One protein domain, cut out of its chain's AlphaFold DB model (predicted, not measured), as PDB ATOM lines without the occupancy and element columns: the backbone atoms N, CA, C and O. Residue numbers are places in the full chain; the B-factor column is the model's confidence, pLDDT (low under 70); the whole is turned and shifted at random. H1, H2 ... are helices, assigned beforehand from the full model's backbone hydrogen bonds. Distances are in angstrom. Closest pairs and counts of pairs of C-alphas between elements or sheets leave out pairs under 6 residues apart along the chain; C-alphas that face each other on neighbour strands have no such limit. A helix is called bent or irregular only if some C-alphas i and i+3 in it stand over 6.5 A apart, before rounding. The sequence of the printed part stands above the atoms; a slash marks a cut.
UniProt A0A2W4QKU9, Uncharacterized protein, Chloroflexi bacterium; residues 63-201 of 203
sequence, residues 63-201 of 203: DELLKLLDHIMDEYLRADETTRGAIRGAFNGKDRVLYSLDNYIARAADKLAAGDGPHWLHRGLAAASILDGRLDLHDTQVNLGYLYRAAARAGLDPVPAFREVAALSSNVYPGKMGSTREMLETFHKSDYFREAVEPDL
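AT A GLANCE: This is residues 63 to 201 of the 203 residues of an uncharacterized protein of Chloroflexi bacterium (UniProt A0A2W4QKU9). A three-helix bundle of H3, H4 and H5, with H4 in the core, has H6 packed slantwise on H4 and H7 folded back beside H6 as a hairpin, while H1 crosses H4 at one side with H2 folded back from it, and H8 packs on H5 at the far side. The 139 printed residues hold eight named helices, H1 to H8 in order, and no named strand; the class is all helix. The whole is compact, with a radius of gyration of the C-alphas of 13.8 A and spans of 38 by 34 by 26 A.

IN THESE COORDINATES: H1, residues 63 to 78, begins at C-alpha 63 (53.918, 176.356, 41.292) and is 23.7 A long. H2 is residues 81 to 90. H3, residues 95 to 113, is the longest, 28.1 A, with a kink of 33 degrees near residue 103. H4, residues 119 to 131, is 18.4 A long and begins at (59.279, 195.115, 41.813). H5, residues 137 to 153, is 24.2 A long. H6 is residues 158 to 168 and H7 residues 180 to 189. H8, residues 191 to 201, ends at C-alpha 201 (41.933, 205.904, 39.906). H7 is irregular, C-alphas 185 and 188 being 8.0 A apart; H8 is irregular only just, with 6.7 A between C-alphas 195 and 198.

HOW THE PARTS SIT: H4 is the hub, touching six helices. H3, H4 and H5 form an up and down bundle, each running against the one before. H3 and H4, a hairpin, touch at a shallow tilt of 21 degrees, with Ile 105 and Gly 124 the closest C-alphas, 4.4 A. H3 touches H5, the C-alphas of Ala 109 and Leu 147 being closest at 4.3 A. H1 touches H4 with residues 70 to 77 alone, about perpendicular at 88 degrees; the closest C-alphas are those of Met 73 and Arg 123, 5.4 A. H1 and H2, a hairpin, only just touch, with 3 pairs of C-alphas within 8 A, the closest Tyr 76 and Arg 84 at 5.7 A. H6 touches H4 at a steep tilt of 42 degrees, closest at C-alphas 165 and 125, 6.3 A. H6 and H7, a hairpin, touch at C-alphas 166 and 181, 4.4 A. H8 touches H5, closest at C-alphas 197 and 145, 5.8 A; H8 and H4 are apart. Every O i to N i+4 pair is within hydrogen-bond range in H2, H4 and H5; the counts are 11 of 12 in H1, 13 of 15 in H3, 6 of 7 in H6, 4 of 6 in H7 and 3 of 7 in H8, where 4 of 8 O i to N i+3 pairs are.

THE WHOLE: The farthest C-alphas, of Thr 82 and Pro 199, are 39.2 A apart. The printed part has no cut. The link from H6 to H7, 11 residues, is long; the other links are tight. Mean pLDDT of the printed part is 94.1; residues 174 to 177 are under 70.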
ATOM      1  N   ASP A  63      53.051 175.893  40.202       92.25
ATOM      2  CA  ASP A  63      53.918 176.356  41.292       92.25
ATOM      3  C   ASP A  63      55.395 176.383  40.878       92.25
ATOM      4  O   ASP A  63      56.136 177.306  41.231       92.25
ATOM      5  N   GLU A  64      55.844 175.363  40.139       94.62
ATOM      6  CA  GLU A  64      57.203 175.310  39.592       94.62
ATOM      7  C   GLU A  64      57.380 176.360  38.488       94.62
ATOM      8  O   GLU A  64      58.369 177.101  38.498       94.62
ATOM      9  N   LEU A  65      56.387 176.501  37.601       97.06
ATOM     10  CA  LEU A  65      56.408 177.514  36.552       97.06
ATOM     11  C   LEU A  65      56.468 178.933  37.124       97.06
ATOM     12  O   LEU A  65      57.302 179.716  36.686       97.06
ATOM     13  N   LEU A  66      55.636 179.285  38.107       95.81
ATOM     14  CA  LEU A  66      55.599 180.636  38.674       95.81
ATOM     15  C   LEU A  66      56.936 181.027  39.316       95.81
ATOM     16  O   LEU A  66      57.380 182.164  39.154       95.81
ATOM     17  N   LYS A  67      57.614 180.086  39.987       95.31
ATOM     18  CA  LYS A  67      58.965 180.304  40.534       95.31
ATOM     19  C   LYS A  67      59.991 180.533  39.427       95.31
ATOM     20  O   LYS A  67      60.841 181.415  39.549       95.31
ATOM     21  N   LEU A  68      59.910 179.752  38.350       97.56
ATOM     22  CA  LEU A  68      60.771 179.924  37.187       97.56
ATOM     23  C   LEU A  68      60.506 181.273  36.495       97.56
ATOM     24  O   LEU A  68      61.453 181.983  36.164       97.56
ATOM     25  N   LEU A  69      59.240 181.665  36.333       98.12
ATOM     26  CA  LEU A  69      58.849 182.946  35.746       98.12
ATOM     27  C   LEU A  69      59.344 184.128  36.582       98.12
ATOM     28  O   LEU A  69      59.899 185.053  36.000       98.12
ATOM     29  N   ASP A  70      59.242 184.080  37.916       97.44
ATOM     30  CA  ASP A  70      59.801 185.122  38.795       97.44
ATOM     31  C   ASP A  70      61.299 185.353  38.512       97.44
ATOM     32  O   ASP A  70      61.741 186.498  38.395       97.44
ATOM     33  N   HIS A  71      62.070 184.277  38.325       97.06
ATOM     34  CA  HIS A  71      63.482 184.370  37.953       97.06
ATOM     35  C   HIS A  71      63.692 184.909  36.527       97.06
ATOM     36  O   HIS A  71      64.548 185.769  36.315       97.06
ATOM     37  N   ILE A  72      62.901 184.444  35.552       98.06
ATOM     38  CA  ILE A  72      62.992 184.889  34.152       98.06
ATOM     39  C   ILE A  72      62.701 186.384  34.028       98.06
ATOM     40  O   ILE A  72      63.426 187.062  33.305       98.06
ATOM     41  N   MET A  73      61.685 186.909  34.724       98.19
ATOM     42  CA  MET A  73      61.362 188.340  34.673       98.19
ATOM     43  C   MET A  73      62.533 189.184  35.177       98.19
ATOM     44  O   MET A  73      62.910 190.169  34.541       98.19
ATOM     45  N   ASP A  74      63.159 188.766  36.278       97.50
ATOM     46  CA  ASP A  74      64.309 189.467  36.849       97.50
ATOM     47  C   ASP A  74      65.532 189.444  35.919       97.50
ATOM     48  O   ASP A  74      66.217 190.460  35.770       97.50
ATOM     49  N   GLU A  75      65.819 188.307  35.277       97.69
ATOM     50  CA  GLU A  75      66.906 188.208  34.294       97.69
ATOM     51  C   GLU A  75      66.586 189.009  33.025       97.69
ATOM     52  O   GLU A  75      67.452 189.719  32.517       97.69
ATOM     53  N   TYR A  76      65.344 188.966  32.540       98.25
ATOM     54  CA  TYR A  76      64.899 189.700  31.354       98.25
ATOM     55  C   TYR A  76      65.051 191.218  31.515       98.25
ATOM     56  O   TYR A  76      65.523 191.903  30.602       98.25
ATOM     57  N   LEU A  77      64.704 191.754  32.687       98.06
ATOM     58  CA  LEU A  77      64.840 193.183  32.979       98.06
ATOM     59  C   LEU A  77      66.309 193.641  32.909       98.06
ATOM     60  O   LEU A  77      66.588 194.724  32.393       98.06
ATOM     61  N   ARG A  78      67.256 192.799  33.347       97.12
ATOM     62  CA  ARG A  78      68.702 193.105  33.389       97.12
ATOM     63  C   ARG A  78      69.469 192.723  32.118       97.12
ATOM     64  O   ARG A  78      70.616 193.136  31.962       97.12
ATOM     65  N   ALA A  79      68.868 191.914  31.253       96.94
ATOM     66  CA  ALA A  79      69.487 191.364  30.054       96.94
ATOM     67  C   ALA A  79      69.819 192.428  28.990       96.94
ATOM     68  O   ALA A  79      69.254 193.518  28.971       96.94
ATOM     69  N   ASP A  80      70.716 192.101  28.062       96.25
ATOM     70  CA  ASP A  80      70.872 192.861  26.820       96.25
ATOM     71  C   ASP A  80      69.803 192.466  25.782       96.25
ATOM     72  O   ASP A  80      69.031 191.524  25.978       96.25
ATOM     73  N   GLU A  81      69.734 193.192  24.662       94.94
ATOM     74  CA  GLU A  81      68.717 192.940  23.629       94.94
ATOM     75  C   GLU A  81      68.814 191.526  23.036       94.94
ATOM     76  O   GLU A  81      67.793 190.873  22.813       94.94
ATOM     77  N   THR A  82      70.035 191.020  22.833       95.69
ATOM     78  CA  THR A  82      70.278 189.664  22.319       95.69
ATOM     79  C   THR A  82      69.684 188.612  23.255       95.69
ATOM     80  O   THR A  82      68.940 187.730  22.820       95.69
ATOM     81  N   THR A  83      69.958 188.730  24.554       96.56
ATOM     82  CA  THR A  83      69.466 187.807  25.578       96.56
ATOM     83  C   THR A  83      67.953 187.931  25.752       96.56
ATOM     84  O   THR A  83      67.272 186.909  25.835       96.56
ATOM     85  N   ARG A  84      67.382 189.144  25.718       97.44
ATOM     86  CA  ARG A  84      65.920 189.341  25.738       97.44
ATOM     87  C   ARG A  84      65.233 188.684  24.548       97.44
ATOM     88  O   ARG A  84      64.230 187.997  24.729       97.44
ATOM     89  N   GLY A  85      65.784 188.842  23.344       96.06
ATOM     90  CA  GLY A  85      65.295 188.157  22.147       96.06
ATOM     91  C   GLY A  85      65.340 186.634  22.294       96.06
ATOM     92  O   GLY A  85      64.375 185.947  21.956       96.06
ATOM     93  N   ALA A  86      66.422 186.108  22.868       97.06
ATOM     94  CA  ALA A  86      66.583 184.681  23.120       97.06
ATOM     95  C   ALA A  86      65.583 184.150  24.171       97.06
ATOM     96  O   ALA A  86      64.985 183.094  23.948       97.06
ATOM     97  N   ILE A  87      65.331 184.904  25.250       97.81
ATOM     98  CA  ILE A  87      64.289 184.609  26.247       97.81
ATOM     99  C   ILE A  87      62.908 184.606  25.583       97.81
ATOM    100  O   ILE A  87      62.199 183.613  25.707       97.81
ATOM    101  N   ARG A  88      62.540 185.644  24.812       96.75
ATOM    102  CA  ARG A  88      61.261 185.695  24.068       96.75
ATOM    103  C   ARG A  88      61.072 184.456  23.189       96.75
ATOM    104  O   ARG A  88      60.016 183.817  23.231       96.75
ATOM    105  N   GLY A  89      62.118 184.079  22.453       96.06
ATOM    106  CA  GLY A  89      62.129 182.898  21.592       96.06
ATOM    107  C   GLY A  89      62.055 181.561  22.338       96.06
ATOM    108  O   GLY A  89      61.576 180.582  21.769       96.06
ATOM    109  N   ALA A  90      62.473 181.489  23.607       97.69
ATOM    110  CA  ALA A  90      62.394 180.259  24.399       97.69
ATOM    111  C   ALA A  90      60.945 179.797  24.641       97.69
ATOM    112  O   ALA A  90      60.705 178.595  24.752       97.69
ATOM    113  N   PHE A  91      59.982 180.723  24.630       96.88
ATOM    114  CA  PHE A  91      58.547 180.443  24.771       96.88
ATOM    115  C   PHE A  91      57.883 179.925  23.485       96.88
ATOM    116  O   PHE A  91      56.733 179.505  23.520       96.88
ATOM    117  N   ASN A  92      58.577 179.931  22.341       94.00
ATOM    118  CA  ASN A  92      57.981 179.489  21.080       94.00
ATOM    119  C   ASN A  92      57.573 178.005  21.141       94.00
ATOM    120  O   ASN A  92      58.360 177.158  21.585       94.00
ATOM    121  N   GLY A  93      56.356 177.717  20.665       93.81
ATOM    122  CA  GLY A  93      55.777 176.370  20.601       93.81
ATOM    123  C   GLY A  93      55.421 175.760  21.959       93.81
ATOM    124  O   GLY A  93      55.459 174.542  22.076       93.81
ATOM    125  N   LYS A  94      55.174 176.590  22.983       96.19
ATOM    126  CA  LYS A  94      54.842 176.173  24.359       96.19
ATOM    127  C   LYS A  94      53.600 176.916  24.819       96.19
ATOM    128  O   LYS A  94      53.684 177.890  25.570       96.19
ATOM    129  N   ASP A  95      52.464 176.534  24.253       93.38
ATOM    130  CA  ASP A  95      51.249 177.338  24.328       93.38
ATOM    131  C   ASP A  95      50.758 177.487  25.773       93.38
ATOM    132  O   ASP A  95      50.401 178.591  26.176       93.38
ATOM    133  N   ARG A  96      50.800 176.430  26.601       93.94
ATOM    134  CA  ARG A  96      50.320 176.493  27.997       93.94
ATOM    135  C   ARG A  96      51.190 177.409  28.852       93.94
ATOM    136  O   ARG A  96      50.673 178.207  29.641       93.94
ATOM    137  N   VAL A  97      52.503 177.339  28.670       96.25
ATOM    138  CA  VAL A  97      53.450 178.254  29.314       96.25
ATOM    139  C   VAL A  97      53.254 179.687  28.810       96.25
ATOM    140  O   VAL A  97      53.303 180.619  29.610       96.25
ATOM    141  N   LEU A  98      52.995 179.882  27.514       93.38
ATOM    142  CA  LEU A  98      52.729 181.204  26.944       93.38
ATOM    143  C   LEU A  98      51.445 181.819  27.525       93.38
ATOM    144  O   LEU A  98      51.487 182.964  27.970       93.38
ATOM    145  N   TYR A  99      50.346 181.059  27.615       92.19
ATOM    146  CA  TYR A  99      49.107 181.480  28.295       92.19
ATOM    147  C   TYR A  99      49.341 181.856  29.760       92.19
ATOM    148  O   TYR A  99      48.710 182.768  30.290       92.19
ATOM    149  N   SER A 100      50.290 181.195  30.418       94.56
ATOM    150  CA  SER A 100      50.623 181.495  31.809       94.56
ATOM    151  C   SER A 100      51.303 182.856  31.992       94.56
ATOM    152  O   SER A 100      51.266 183.387  33.098       94.56
ATOM    153  N   LEU A 101      51.889 183.454  30.942       95.94
ATOM    154  CA  LEU A 101      52.437 184.815  31.022       95.94
ATOM    155  C   LEU A 101      51.345 185.863  31.213       95.94
ATOM    156  O   LEU A 101      51.558 186.807  31.965       95.94
ATOM    157  N   ASP A 102      50.184 185.696  30.582       92.81
ATOM    158  CA  ASP A 102      49.076 186.637  30.746       92.81
ATOM    159  C   ASP A 102      48.507 186.567  32.176       92.81
ATOM    160  O   ASP A 102      48.444 187.573  32.886       92.81
ATOM    161  N   ASN A 103      48.287 185.347  32.683       93.25
ATOM    162  CA  ASN A 103      47.939 185.111  34.092       93.25
ATOM    163  C   ASN A 103      48.999 185.656  35.065       93.25
ATOM    164  O   ASN A 103      48.681 186.078  36.179       93.25
ATOM    165  N   TYR A 104      50.271 185.659  34.665       97.69
ATOM    166  CA  TYR A 104      51.348 186.217  35.472       97.69
ATOM    167  C   TYR A 104      51.226 187.743  35.620       97.69
ATOM    168  O   TYR A 104      51.542 188.265  36.691       97.69
ATOM    169  N   ILE A 105      50.728 188.462  34.604       98.12
ATOM    170  CA  ILE A 105      50.453 189.909  34.696       98.12
ATOM    171  C   ILE A 105      49.387 190.164  35.771       98.12
ATOM    172  O   ILE A 105      49.588 191.015  36.641       98.12
ATOM    173  N   ALA A 106      48.300 189.384  35.767       96.25
ATOM    174  CA  ALA A 106      47.260 189.460  36.795       96.25
ATOM    175  C   ALA A 106      47.814 189.134  38.195       96.25
ATOM    176  O   ALA A 106      47.637 189.913  39.132       96.25
ATOM    177  N   ARG A 107      48.601 188.056  38.329       97.06
ATOM    178  CA  ARG A 107      49.284 187.710  39.590       97.06
ATOM    179  C   ARG A 107      50.183 188.841  40.088       97.06
ATOM    180  O   ARG A 107      50.249 189.084  41.290       97.06
ATOM    181  N   ALA A 108      50.908 189.511  39.197       98.44
ATOM    182  CA  ALA A 108      51.759 190.634  39.571       98.44
ATOM    183  C   ALA A 108      50.937 191.807  40.133       98.44
ATOM    184  O   ALA A 108      51.366 192.438  41.099       98.44
ATOM    185  N   ALA A 109      49.738 192.053  39.592       98.19
ATOM    186  CA  ALA A 109      48.805 193.037  40.135       98.19
ATOM    187  C   ALA A 109      48.332 192.648  41.546       98.19
ATOM    188  O   ALA A 109      48.402 193.477  42.454       98.19
ATOM    189  N   ASP A 110      47.943 191.387  41.757       97.88
ATOM    190  CA  ASP A 110      47.530 190.878  43.075       97.88
ATOM    191  C   ASP A 110      48.654 191.001  44.109       97.88
ATOM    192  O   ASP A 110      48.441 191.440  45.239       97.88
ATOM    193  N   LYS A 111      49.880 190.655  43.709       98.19
ATOM    194  CA  LYS A 111      51.074 190.771  44.550       98.19
ATOM    195  C   LYS A 111      51.374 192.212  44.937       98.19
ATOM    196  O   LYS A 111      51.701 192.492  46.090       98.19
ATOM    197  N   LEU A 112      51.225 193.131  43.992       96.75
ATOM    198  CA  LEU A 112      51.405 194.552  44.243       96.75
ATOM    199  C   LEU A 112      50.322 195.099  45.183       96.75
ATOM    200  O   LEU A 112      50.647 195.812  46.131       96.75
ATOM    201  N   ALA A 113      49.063 194.700  44.984       96.75
ATOM    202  CA  ALA A 113      47.944 195.064  45.852       96.75
ATOM    203  C   ALA A 113      48.084 194.496  47.277       96.75
ATOM    204  O   ALA A 113      47.671 195.142  48.239       96.75
ATOM    205  N   ALA A 114      48.708 193.324  47.426       97.44
ATOM    206  CA  ALA A 114      49.024 192.719  48.720       97.44
ATOM    207  C   ALA A 114      50.197 193.399  49.458       97.44
ATOM    208  O   ALA A 114      50.449 193.082  50.620       97.44
ATOM    209  N   GLY A 115      50.904 194.336  48.818       95.81
ATOM    210  CA  GLY A 115      52.043 195.032  49.416       95.81
ATOM    211  C   GLY A 115      53.372 194.275  49.319       95.81
ATOM    212  O   GLY A 115      54.322 194.646  50.006       95.81
ATOM    213  N   ASP A 116      53.491 193.275  48.436       95.88
ATOM    214  CA  ASP A 116      54.718 192.470  48.277       95.88
ATOM    215  C   ASP A 116      55.872 193.249  47.599       95.88
ATOM    216  O   ASP A 116      56.960 192.713  47.384       95.88
ATOM    217  N   GLY A 117      55.661 194.528  47.279       94.69
ATOM    218  CA  GLY A 117      56.692 195.484  46.878       94.69
ATOM    219  C   GLY A 117      56.637 195.916  45.405       94.69
ATOM    220  O   GLY A 117      56.052 195.241  44.561       94.69
ATOM    221  N   PRO A 118      57.295 197.041  45.063       95.56
ATOM    222  CA  PRO A 118      57.165 197.691  43.755       95.56
ATOM    223  C   PRO A 118      57.755 196.891  42.587       95.56
ATOM    224  O   PRO A 118      57.367 197.103  41.445       95.56
ATOM    225  N   HIS A 119      58.660 195.944  42.852       97.06
ATOM    226  CA  HIS A 119      59.279 195.115  41.813       97.06
ATOM    227  C   HIS A 119      58.259 194.273  41.023       97.06
ATOM    228  O   HIS A 119      58.512 193.923  39.871       97.06
ATOM    229  N   TRP A 120      57.088 193.988  41.607       98.38
ATOM    230  CA  TRP A 120      55.996 193.298  40.920       98.38
ATOM    231  C   TRP A 120      55.447 194.078  39.725       98.38
ATOM    232  O   TRP A 120      55.076 193.456  38.733       98.38
ATOM    233  N   LEU A 121      55.486 195.417  39.751       98.62
ATOM    234  CA  LEU A 121      55.115 196.237  38.597       98.62
ATOM    235  C   LEU A 121      56.005 195.920  37.388       98.62
ATOM    236  O   LEU A 121      55.508 195.564  36.320       98.62
ATOM    237  N   HIS A 122      57.328 195.969  37.567       98.69
ATOM    238  CA  HIS A 122      58.279 195.653  36.500       98.69
ATOM    239  C   HIS A 122      58.192 194.196  36.046       98.69
ATOM    240  O   HIS A 122      58.319 193.936  34.853       98.69
ATOM    241  N   ARG A 123      57.934 193.246  36.956       98.69
ATOM    242  CA  ARG A 123      57.760 191.831  36.591       98.69
ATOM    243  C   ARG A 123      56.515 191.593  35.738       98.69
ATOM    244  O   ARG A 123      56.605 190.883  34.740       98.69
ATOM    245  N   GLY A 124      55.378 192.200  36.084       98.50
ATOM    246  CA  GLY A 124      54.163 192.114  35.267       98.50
ATOM    247  C   GLY A 124      54.367 192.716  33.873       98.50
ATOM    248  O   GLY A 124      54.025 192.102  32.867       98.50
ATOM    249  N   LEU A 125      55.031 193.871  33.793       98.62
ATOM    250  CA  LEU A 125      55.380 194.496  32.514       98.62
ATOM    251  C   LEU A 125      56.376 193.659  31.698       98.62
ATOM    252  O   LEU A 125      56.251 193.571  30.476       98.62
ATOM    253  N   ALA A 126      57.351 193.019  32.349       98.62
ATOM    254  CA  ALA A 126      58.277 192.099  31.695       98.62
ATOM    255  C   ALA A 126      57.541 190.885  31.113       98.62
ATOM    256  O   ALA A 126      57.845 190.480  29.995       98.62
ATOM    257  N   ALA A 127      56.530 190.356  31.809       98.31
ATOM    258  CA  ALA A 127      55.702 189.273  31.288       98.31
ATOM    259  C   ALA A 127      54.940 189.696  30.023       98.31
ATOM    260  O   ALA A 127      54.993 188.972  29.032       98.31
ATOM    261  N   ALA A 128      54.341 190.894  29.999       96.94
ATOM    262  CA  ALA A 128      53.716 191.452  28.792       96.94
ATOM    263  C   ALA A 128      54.729 191.645  27.645       96.94
ATOM    264  O   ALA A 128      54.457 191.306  26.495       96.94
ATOM    265  N   SER A 129      55.931 192.131  27.971       96.94
ATOM    266  CA  SER A 129      57.045 192.299  27.029       96.94
ATOM    267  C   SER A 129      57.509 190.974  26.420       96.94
ATOM    268  O   SER A 129      57.820 190.909  25.231       96.94
ATOM    269  N   ILE A 130      57.560 189.912  27.230       96.88
ATOM    270  CA  ILE A 130      57.901 188.572  26.763       96.88
ATOM    271  C   ILE A 130      56.755 188.010  25.934       96.88
ATOM    272  O   ILE A 130      57.023 187.481  24.863       96.88
ATOM    273  N   LEU A 131      55.507 188.120  26.397       94.50
ATOM    274  CA  LEU A 131      54.309 187.652  25.695       94.50
ATOM    275  C   LEU A 131      54.247 188.199  24.264       94.50
ATOM    276  O   LEU A 131      53.965 187.447  23.332       94.50
ATOM    277  N   ASP A 132      54.620 189.465  24.100       92.19
ATOM    278  CA  ASP A 132      54.902 190.121  22.825       92.19
ATOM    279  C   ASP A 132      53.758 190.035  21.798       92.19
ATOM    280  O   ASP A 132      53.977 189.734  20.625       92.19
ATOM    281  N   GLY A 133      52.513 190.205  22.256       86.56
ATOM    282  CA  GLY A 133      51.319 190.170  21.403       86.56
ATOM    283  C   GLY A 133      51.043 188.829  20.718       86.56
ATOM    284  O   GLY A 133      50.343 188.786  19.711       86.56
ATOM    285  N   ARG A 134      51.607 187.731  21.236       89.19
ATOM    286  CA  ARG A 134      51.407 186.374  20.694       89.19
ATOM    287  C   ARG A 134      50.078 185.731  21.106       89.19
ATOM    288  O   ARG A 134      49.737 184.682  20.569       89.19
ATOM    289  N   LEU A 135      49.352 186.343  22.039       85.88
ATOM    290  CA  LEU A 135      48.003 185.958  22.461       85.88
ATOM    291  C   LEU A 135      47.023 187.106  22.193       85.88
ATOM    292  O   LEU A 135      47.402 188.119  21.603       85.88
ATOM    293  N   ASP A 136      45.771 186.943  22.621       82.06
ATOM    294  CA  ASP A 136      44.778 188.007  22.538       82.06
ATOM    295  C   ASP A 136      45.250 189.250  23.312       82.06
ATOM    296  O   ASP A 136      45.431 189.244  24.532       82.06
ATOM    297  N   LEU A 137      45.475 190.329  22.565       80.19
ATOM    298  CA  LEU A 137      45.942 191.601  23.102       80.19
ATOM    299  C   LEU A 137      44.894 192.271  23.995       80.19
ATOM    300  O   LEU A 137      45.273 193.077  24.844       80.19
ATOM    301  N   HIS A 138      43.607 191.952  23.837       85.56
ATOM    302  CA  HIS A 138      42.554 192.513  24.677       85.56
ATOM    303  C   HIS A 138      42.683 192.029  26.128       85.56
ATOM    304  O   HIS A 138      42.688 192.846  27.048       85.56
ATOM    305  N   ASP A 139      42.885 190.728  26.339       88.38
ATOM    306  CA  ASP A 139      43.090 190.167  27.682       88.38
ATOM    307  C   ASP A 139      44.371 190.724  28.319       88.38
ATOM    308  O   ASP A 139      44.373 191.149  29.480       88.38
ATOM    309  N   THR A 140      45.425 190.881  27.510       91.62
ATOM    310  CA  THR A 140      46.665 191.533  27.953       91.62
ATOM    311  C   THR A 140      46.415 192.983  28.393       91.62
ATOM    312  O   THR A 140      46.911 193.404  29.439       91.62
ATOM    313  N   GLN A 141      45.632 193.766  27.641       92.50
ATOM    314  CA  GLN A 141      45.270 195.142  28.015       92.50
ATOM    315  C   GLN A 141      44.464 195.192  29.316       92.50
ATOM    316  O   GLN A 141      44.718 196.057  30.162       92.50
ATOM    317  N   VAL A 142      43.540 194.248  29.505       94.69
ATOM    318  CA  VAL A 142      42.760 194.124  30.739       94.69
ATOM    319  C   VAL A 142      43.676 193.893  31.940       94.69
ATOM    320  O   VAL A 142      43.611 194.646  32.920       94.69
ATOM    321  N   ASN A 143      44.600 192.940  31.831       96.50
ATOM    322  CA  ASN A 143      45.559 192.628  32.889       96.50
ATOM    323  C   ASN A 143      46.542 193.777  33.163       96.50
ATOM    324  O   ASN A 143      46.828 194.081  34.323       96.50
ATOM    325  N   LEU A 144      46.994 194.490  32.127       97.69
ATOM    326  CA  LEU A 144      47.788 195.714  32.290       97.69
ATOM    327  C   LEU A 144      47.004 196.815  33.023       97.69
ATOM    328  O   LEU A 144      47.582 197.537  33.836       97.69
ATOM    329  N   GLY A 145      45.692 196.916  32.799       97.69
ATOM    330  CA  GLY A 145      44.815 197.829  33.534       97.69
ATOM    331  C   GLY A 145      44.692 197.473  35.017       97.69
ATOM    332  O   GLY A 145      44.740 198.362  35.872       97.69
ATOM    333  N   TYR A 146      44.580 196.183  35.354       97.50
ATOM    334  CA  TYR A 146      44.639 195.728  36.749       97.50
ATOM    335  C   TYR A 146      45.983 196.069  37.400       97.50
ATOM    336  O   TYR A 146      45.999 196.645  38.490       97.50
ATOM    337  N   LEU A 147      47.096 195.805  36.711       98.50
ATOM    338  CA  LEU A 147      48.441 196.112  37.201       98.50
ATOM    339  C   LEU A 147      48.644 197.615  37.434       98.50
ATOM    340  O   LEU A 147      49.178 198.015  38.470       98.50
ATOM    341  N   TYR A 148      48.171 198.452  36.507       98.50
ATOM    342  CA  TYR A 148      48.243 199.907  36.628       98.50
ATOM    343  C   TYR A 148      47.481 200.406  37.863       98.50
ATOM    344  O   TYR A 148      48.027 201.174  38.657       98.50
ATOM    345  N   ARG A 149      46.236 199.945  38.061       97.75
ATOM    346  CA  ARG A 149      45.426 200.310  39.238       97.75
ATOM    347  C   ARG A 149      46.077 199.852  40.537       97.75
ATOM    348  O   ARG A 149      46.113 200.625  41.489       97.75
ATOM    349  N   ALA A 150      46.606 198.629  40.575       97.81
ATOM    350  CA  ALA A 150      47.298 198.108  41.751       97.81
ATOM    351  C   ALA A 150      48.512 198.977  42.120       97.81
ATOM    352  O   ALA A 150      48.679 199.332  43.285       97.81
ATOM    353  N   ALA A 151      49.306 199.393  41.130       97.75
ATOM    354  CA  ALA A 151      50.449 200.278  41.339       97.75
ATOM    355  C   ALA A 151      50.030 201.661  41.855       97.75
ATOM    356  O   ALA A 151      50.556 202.120  42.869       97.75
ATOM    357  N   ALA A 152      49.046 202.288  41.209       97.06
ATOM    358  CA  ALA A 152      48.544 203.599  41.608       97.06
ATOM    359  C   ALA A 152      47.970 203.589  43.036       97.06
ATOM    360  O   ALA A 152      48.287 204.461  43.843       97.06
ATOM    361  N   ARG A 153      47.188 202.559  43.390       95.69
ATOM    362  CA  ARG A 153      46.632 202.383  44.745       95.69
ATOM    363  C   ARG A 153      47.705 202.105  45.798       95.69
ATOM    364  O   ARG A 153      47.531 202.485  46.950       95.69
ATOM    365  N   ALA A 154      48.825 201.504  45.402       95.25
ATOM    366  CA  ALA A 154      50.009 201.353  46.247       95.25
ATOM    367  C   ALA A 154      50.851 202.645  46.359       95.25
ATOM    368  O   ALA A 154      51.918 202.627  46.971       95.25
ATOM    369  N   GLY A 155      50.397 203.766  45.781       95.38
ATOM    370  CA  GLY A 155      51.089 205.057  45.821       95.38
ATOM    371  C   GLY A 155      52.268 205.171  44.850       95.38
ATOM    372  O   GLY A 155      53.100 206.065  45.006       95.38
ATOM    373  N   LEU A 156      52.370 204.272  43.868       96.62
ATOM    374  CA  LEU A 156      53.389 204.318  42.820       96.62
ATOM    375  C   LEU A 156      52.860 205.085  41.605       96.62
ATOM    376  O   LEU A 156      51.704 204.919  41.227       96.62
ATOM    377  N   ASP A 157      53.722 205.858  40.943       96.25
ATOM    378  CA  ASP A 157      53.453 206.329  39.580       96.25
ATOM    379  C   ASP A 157      53.788 205.196  38.592       96.25
ATOM    380  O   ASP A 157      54.964 204.826  38.482       96.25
ATOM    381  N   PRO A 158      52.809 204.608  37.877       97.62
ATOM    382  CA  PRO A 158      53.087 203.484  36.990       97.62
ATOM    383  C   PRO A 158      53.733 203.920  35.667       97.62
ATOM    384  O   PRO A 158      54.410 203.117  35.021       97.62
ATOM    385  N   VAL A 159      53.550 205.178  35.242       97.75
ATOM    386  CA  VAL A 159      53.938 205.647  33.900       97.75
ATOM    387  C   VAL A 159      55.439 205.479  33.618       97.75
ATOM    388  O   VAL A 159      55.771 204.989  32.532       97.75
ATOM    389  N   PRO A 160      56.366 205.825  34.535       98.06
ATOM    390  CA  PRO A 160      57.793 205.599  34.327       98.06
ATOM    391  C   PRO A 160      58.134 204.126  34.080       98.06
ATOM    392  O   PRO A 160      58.828 203.830  33.112       98.06
ATOM    393  N   ALA A 161      57.584 203.202  34.874       98.31
ATOM    394  CA  ALA A 161      57.860 201.772  34.730       98.31
ATOM    395  C   ALA A 161      57.353 201.219  33.386       98.31
ATOM    396  O   ALA A 161      58.057 200.459  32.719       98.31
ATOM    397  N   PHE A 162      56.163 201.645  32.946       98.50
ATOM    398  CA  PHE A 162      55.636 201.298  31.621       98.50
ATOM    399  C   PHE A 162      56.575 201.760  30.500       98.50
ATOM    400  O   PHE A 162      56.888 200.977  29.605       98.50
ATOM    401  N   ARG A 163      57.085 202.998  30.565       98.12
ATOM    402  CA  ARG A 163      58.044 203.523  29.574       98.12
ATOM    403  C   ARG A 163      59.385 202.794  29.608       98.12
ATOM    404  O   ARG A 163      59.933 202.490  28.550       98.12
ATOM    405  N   GLU A 164      59.901 202.504  30.799       98.12
ATOM    406  CA  GLU A 164      61.142 201.746  30.973       98.12
ATOM    407  C   GLU A 164      61.040 200.381  30.296       98.12
ATOM    408  O   GLU A 164      61.883 200.043  29.468       98.12
ATOM    409  N   VAL A 165      59.981 199.619  30.577       98.38
ATOM    410  CA  VAL A 165      59.814 198.279  29.999       98.38
ATOM    411  C   VAL A 165      59.416 198.330  28.520       98.38
ATOM    412  O   VAL A 165      59.834 197.463  27.747       98.38
ATOM    413  N   ALA A 166      58.708 199.370  28.069       97.50
ATOM    414  CA  ALA A 166      58.472 199.604  26.643       97.50
ATOM    415  C   ALA A 166      59.795 199.692  25.860       97.50
ATOM    416  O   ALA A 166      59.937 199.060  24.810       97.50
ATOM    417  N   ALA A 167      60.804 200.381  26.405       97.31
ATOM    418  CA  ALA A 167      62.122 200.494  25.779       97.31
ATOM    419  C   ALA A 167      62.855 199.142  25.645       97.31
ATOM    420  O   ALA A 167      63.660 198.977  24.729       97.31
ATOM    421  N   LEU A 168      62.550 198.169  26.512       96.94
ATOM    422  CA  LEU A 168      63.102 196.803  26.471       96.94
ATOM    423  C   LEU A 168      62.307 195.862  25.549       96.94
ATOM    424  O   LEU A 168      62.752 194.759  25.223       96.94
ATOM    425  N   SER A 169      61.098 196.278  25.179       95.06
ATOM    426  CA  SER A 169      60.149 195.464  24.430       95.06
ATOM    427  C   SER A 169      60.471 195.455  22.944       95.06
ATOM    428  O   SER A 169      61.086 196.388  22.408       95.06
ATOM    429  N   SER A 170      60.036 194.387  22.278       89.56
ATOM    430  CA  SER A 170      60.161 194.273  20.833       89.56
ATOM    431  C   SER A 170      59.358 195.390  20.150       89.56
ATOM    432  O   SER A 170      58.311 195.823  20.636       89.56
ATOM    433  N   ASN A 171      59.874 195.871  19.018       87.81
ATOM    434  CA  ASN A 171      59.143 196.775  18.128       87.81
ATOM    435  C   ASN A 171      58.603 196.033  16.893       87.81
ATOM    436  O   ASN A 171      58.446 196.622  15.823       87.81
ATOM    437  N   VAL A 172      58.415 194.717  17.013       83.31
ATOM    438  CA  VAL A 172      57.821 193.896  15.958       83.31
ATOM    439  C   VAL A 172      56.308 194.083  16.013       83.31
ATOM    440  O   VAL A 172      55.745 194.265  17.086       83.31
ATOM    441  N   TYR A 173      55.659 194.057  14.850       76.81
ATOM    442  CA  TYR A 173      54.209 194.193  14.717       76.81
ATOM    443  C   TYR A 173      53.590 192.812  14.481       76.81
ATOM    444  O   TYR A 173      53.494 192.379  13.325       76.81
ATOM    445  N   PRO A 174      53.188 192.081  15.536       64.00
ATOM    446  CA  PRO A 174      52.406 190.863  15.389       64.00
ATOM    447  C   PRO A 174      50.971 191.239  14.977       64.00
ATOM    448  O   PRO A 174      50.047 191.288  15.780       64.00
ATOM    449  N   GLY A 175      50.767 191.565  13.700       64.62
ATOM    450  CA  GLY A 175      49.445 191.872  13.145       64.62
ATOM    451  C   GLY A 175      49.070 193.360  13.157       64.62
ATOM    452  O   GLY A 175      49.883 194.216  12.817       64.62
ATOM    453  N   LYS A 176      47.792 193.665  13.432       57.41
ATOM    454  CA  LYS A 176      47.173 194.988  13.185       57.41
ATOM    455  C   LYS A 176      47.134 195.939  14.391       57.41
ATOM    456  O   LYS A 176      46.713 197.075  14.217       57.41
ATOM    457  N   MET A 177      47.531 195.496  15.583       63.06
ATOM    458  CA  MET A 177      47.303 196.219  16.849       63.06
ATOM    459  C   MET A 177      48.558 196.897  17.434       63.06
ATOM    460  O   MET A 177      48.596 197.207  18.619       63.06
ATOM    461  N   GLY A 178      49.564 197.172  16.599       76.31
ATOM    462  CA  GLY A 178      50.807 197.820  17.032       76.31
ATOM    463  C   GLY A 178      51.824 196.841  17.621       76.31
ATOM    464  O   GLY A 178      51.612 195.627  17.627       76.31
ATOM    465  N   SER A 179      52.963 197.367  18.070       89.69
ATOM    466  CA  SER A 179      53.983 196.583  18.775       89.69
ATOM    467  C   SER A 179      53.750 196.602  20.287       89.69
ATOM    468  O   SER A 179      53.170 197.540  20.834       89.69
ATOM    469  N   THR A 180      54.265 195.599  21.001       92.56
ATOM    470  CA  THR A 180      54.230 195.573  22.474       92.56
ATOM    471  C   THR A 180      54.904 196.799  23.078       92.56
ATOM    472  O   THR A 180      54.429 197.347  24.072       92.56
ATOM    473  N   ARG A 181      55.985 197.281  22.449       94.94
ATOM    474  CA  ARG A 181      56.621 198.553  22.804       94.94
ATOM    475  C   ARG A 181      55.633 199.715  22.753       94.94
ATOM    476  O   ARG A 181      55.499 200.420  23.747       94.94
ATOM    477  N   GLU A 182      54.951 199.904  21.625       92.88
ATOM    478  CA  GLU A 182      53.993 201.000  21.444       92.88
ATOM    479  C   GLU A 182      52.837 200.902  22.448       92.88
ATOM    480  O   GLU A 182      52.491 201.897  23.092       92.88
ATOM    481  N   MET A 183      52.296 199.694  22.641       92.81
ATOM    482  CA  MET A 183      51.234 199.428  23.611       92.81
ATOM    483  C   MET A 183      51.642 199.854  25.026       92.81
ATOM    484  O   MET A 183      50.888 200.564  25.686       92.81
ATOM    485  N   LEU A 184      52.830 199.459  25.497       96.25
ATOM    486  CA  LEU A 184      53.300 199.821  26.837       96.25
ATOM    487  C   LEU A 184      53.625 201.317  26.951       96.25
ATOM    488  O   LEU A 184      53.247 201.959  27.931       96.25
ATOM    489  N   GLU A 185      54.281 201.901  25.946       96.44
ATOM    490  CA  GLU A 185      54.665 203.318  25.944       96.44
ATOM    491  C   GLU A 185      53.445 204.250  26.002       96.44
ATOM    492  O   GLU A 185      53.465 205.297  26.665       96.44
ATOM    493  N   THR A 186      52.365 203.854  25.329       94.56
ATOM    494  CA  THR A 186      51.156 204.666  25.162       94.56
ATOM    495  C   THR A 186      49.961 204.175  25.974       94.56
ATOM    496  O   THR A 186      48.902 204.789  25.881       94.56
ATOM    497  N   PHE A 187      50.121 203.156  26.829       95.94
ATOM    498  CA  PHE A 187      49.017 202.533  27.572       95.94
ATOM    499  C   PHE A 187      48.101 203.558  28.264       95.94
ATOM    500  O   PHE A 187      46.903 203.586  28.004       95.94
ATOM    501  N   HIS A 188      48.683 204.478  29.043       95.50
ATOM    502  CA  HIS A 188      47.990 205.570  29.755       95.50
ATOM    503  C   HIS A 188      47.261 206.591  28.856       95.50
ATOM    504  O   HIS A 188      46.567 207.471  29.355       95.50
ATOM    505  N   LYS A 189      47.451 206.526  27.534       94.81
ATOM    506  CA  LYS A 189      46.798 207.385  26.534       94.81
ATOM    507  C   LYS A 189      45.760 206.636  25.699       94.81
ATOM    508  O   LYS A 189      45.079 207.273  24.895       94.81
ATOM    509  N   SER A 190      45.675 205.315  25.847       93.69
ATOM    510  CA  SER A 190      44.748 204.482  25.086       93.69
ATOM    511  C   SER A 190      43.292 204.791  25.437       93.69
ATOM    512  O   SER A 190      42.987 205.249  26.542       93.69
ATOM    513  N   ASP A 191      42.384 204.515  24.501       92.62
ATOM    514  CA  ASP A 191      40.947 204.652  24.755       92.62
ATOM    515  C   ASP A 191      40.493 203.687  25.857       92.62
ATOM    516  O   ASP A 191      39.807 204.111  26.783       92.62
ATOM    517  N   TYR A 192      41.006 202.448  25.853       92.62
ATOM    518  CA  TYR A 192      40.788 201.490  26.942       92.62
ATOM    519  C   TYR A 192      41.159 202.072  28.314       92.62
ATOM    520  O   TYR A 192      40.388 201.961  29.263       92.62
ATOM    521  N   PHE A 193      42.318 202.729  28.437       95.69
ATOM    522  CA  PHE A 193      42.725 203.331  29.707       95.69
ATOM    523  C   PHE A 193      41.735 204.399  30.173       95.69
ATOM    524  O   PHE A 193      41.300 204.367  31.324       95.69
ATOM    525  N   ARG A 194      41.353 205.315  29.280       95.69
ATOM    526  CA  ARG A 194      40.413 206.403  29.586       95.69
ATOM    527  C   ARG A 194      39.038 205.875  30.003       95.69
ATOM    528  O   ARG A 194      38.398 206.442  30.880       95.69
ATOM    529  N   GLU A 195      38.586 204.798  29.370       94.19
ATOM    530  CA  GLU A 195      37.245 204.244  29.577       94.19
ATOM    531  C   GLU A 195      37.165 203.278  30.767       94.19
ATOM    532  O   GLU A 195      36.166 203.285  31.483       94.19
ATOM    533  N   ALA A 196      38.198 202.461  30.997       93.81
ATOM    534  CA  ALA A 196      38.140 201.330  31.928       93.81
ATOM    535  C   ALA A 196      39.130 201.401  33.102       93.81
ATOM    536  O   ALA A 196      38.957 200.679  34.086       93.81
ATOM    537  N   VAL A 197      40.179 202.228  33.018       95.75
ATOM    538  CA  VAL A 197      41.233 202.306  34.048       95.75
ATOM    539  C   VAL A 197      41.157 203.618  34.821       95.75
ATOM    540  O   VAL A 197      41.084 203.594  36.046       95.75
ATOM    541  N   GLU A 198      41.146 204.754  34.122       94.44
ATOM    542  CA  GLU A 198      41.141 206.102  34.700       94.44
ATOM    543  C   GLU A 198      39.978 206.374  35.674       94.44
ATOM    544  O   GLU A 198      40.239 206.955  36.733       94.44
ATOM    545  N   PRO A 199      38.725 205.940  35.410       94.44
ATOM    546  CA  PRO A 199      37.616 206.184  36.335       94.44
ATOM    547  C   PRO A 199      37.854 205.609  37.740       94.44
ATOM    548  O   PRO A 199      37.472 206.225  38.732       94.44
ATOM    549  N   ASP A 200      38.561 204.481  37.828       89.69
ATOM    550  CA  ASP A 200      38.841 203.755  39.073       89.69
ATOM    551  C   ASP A 200      40.074 204.265  39.836       89.69
ATOM    552  O   ASP A 200      40.402 203.735  40.906       89.69
ATOM    553  N   LEU A 201      40.799 205.232  39.263       88.69
ATOM    554  CA  LEU A 201      41.933 205.904  39.906       88.69
ATOM    555  C   LEU A 201      41.499 207.135  40.704       88.69
ATOM    556  O   LEU A 201      42.209 207.553  41.614       88.69
TER     557      LEU A 201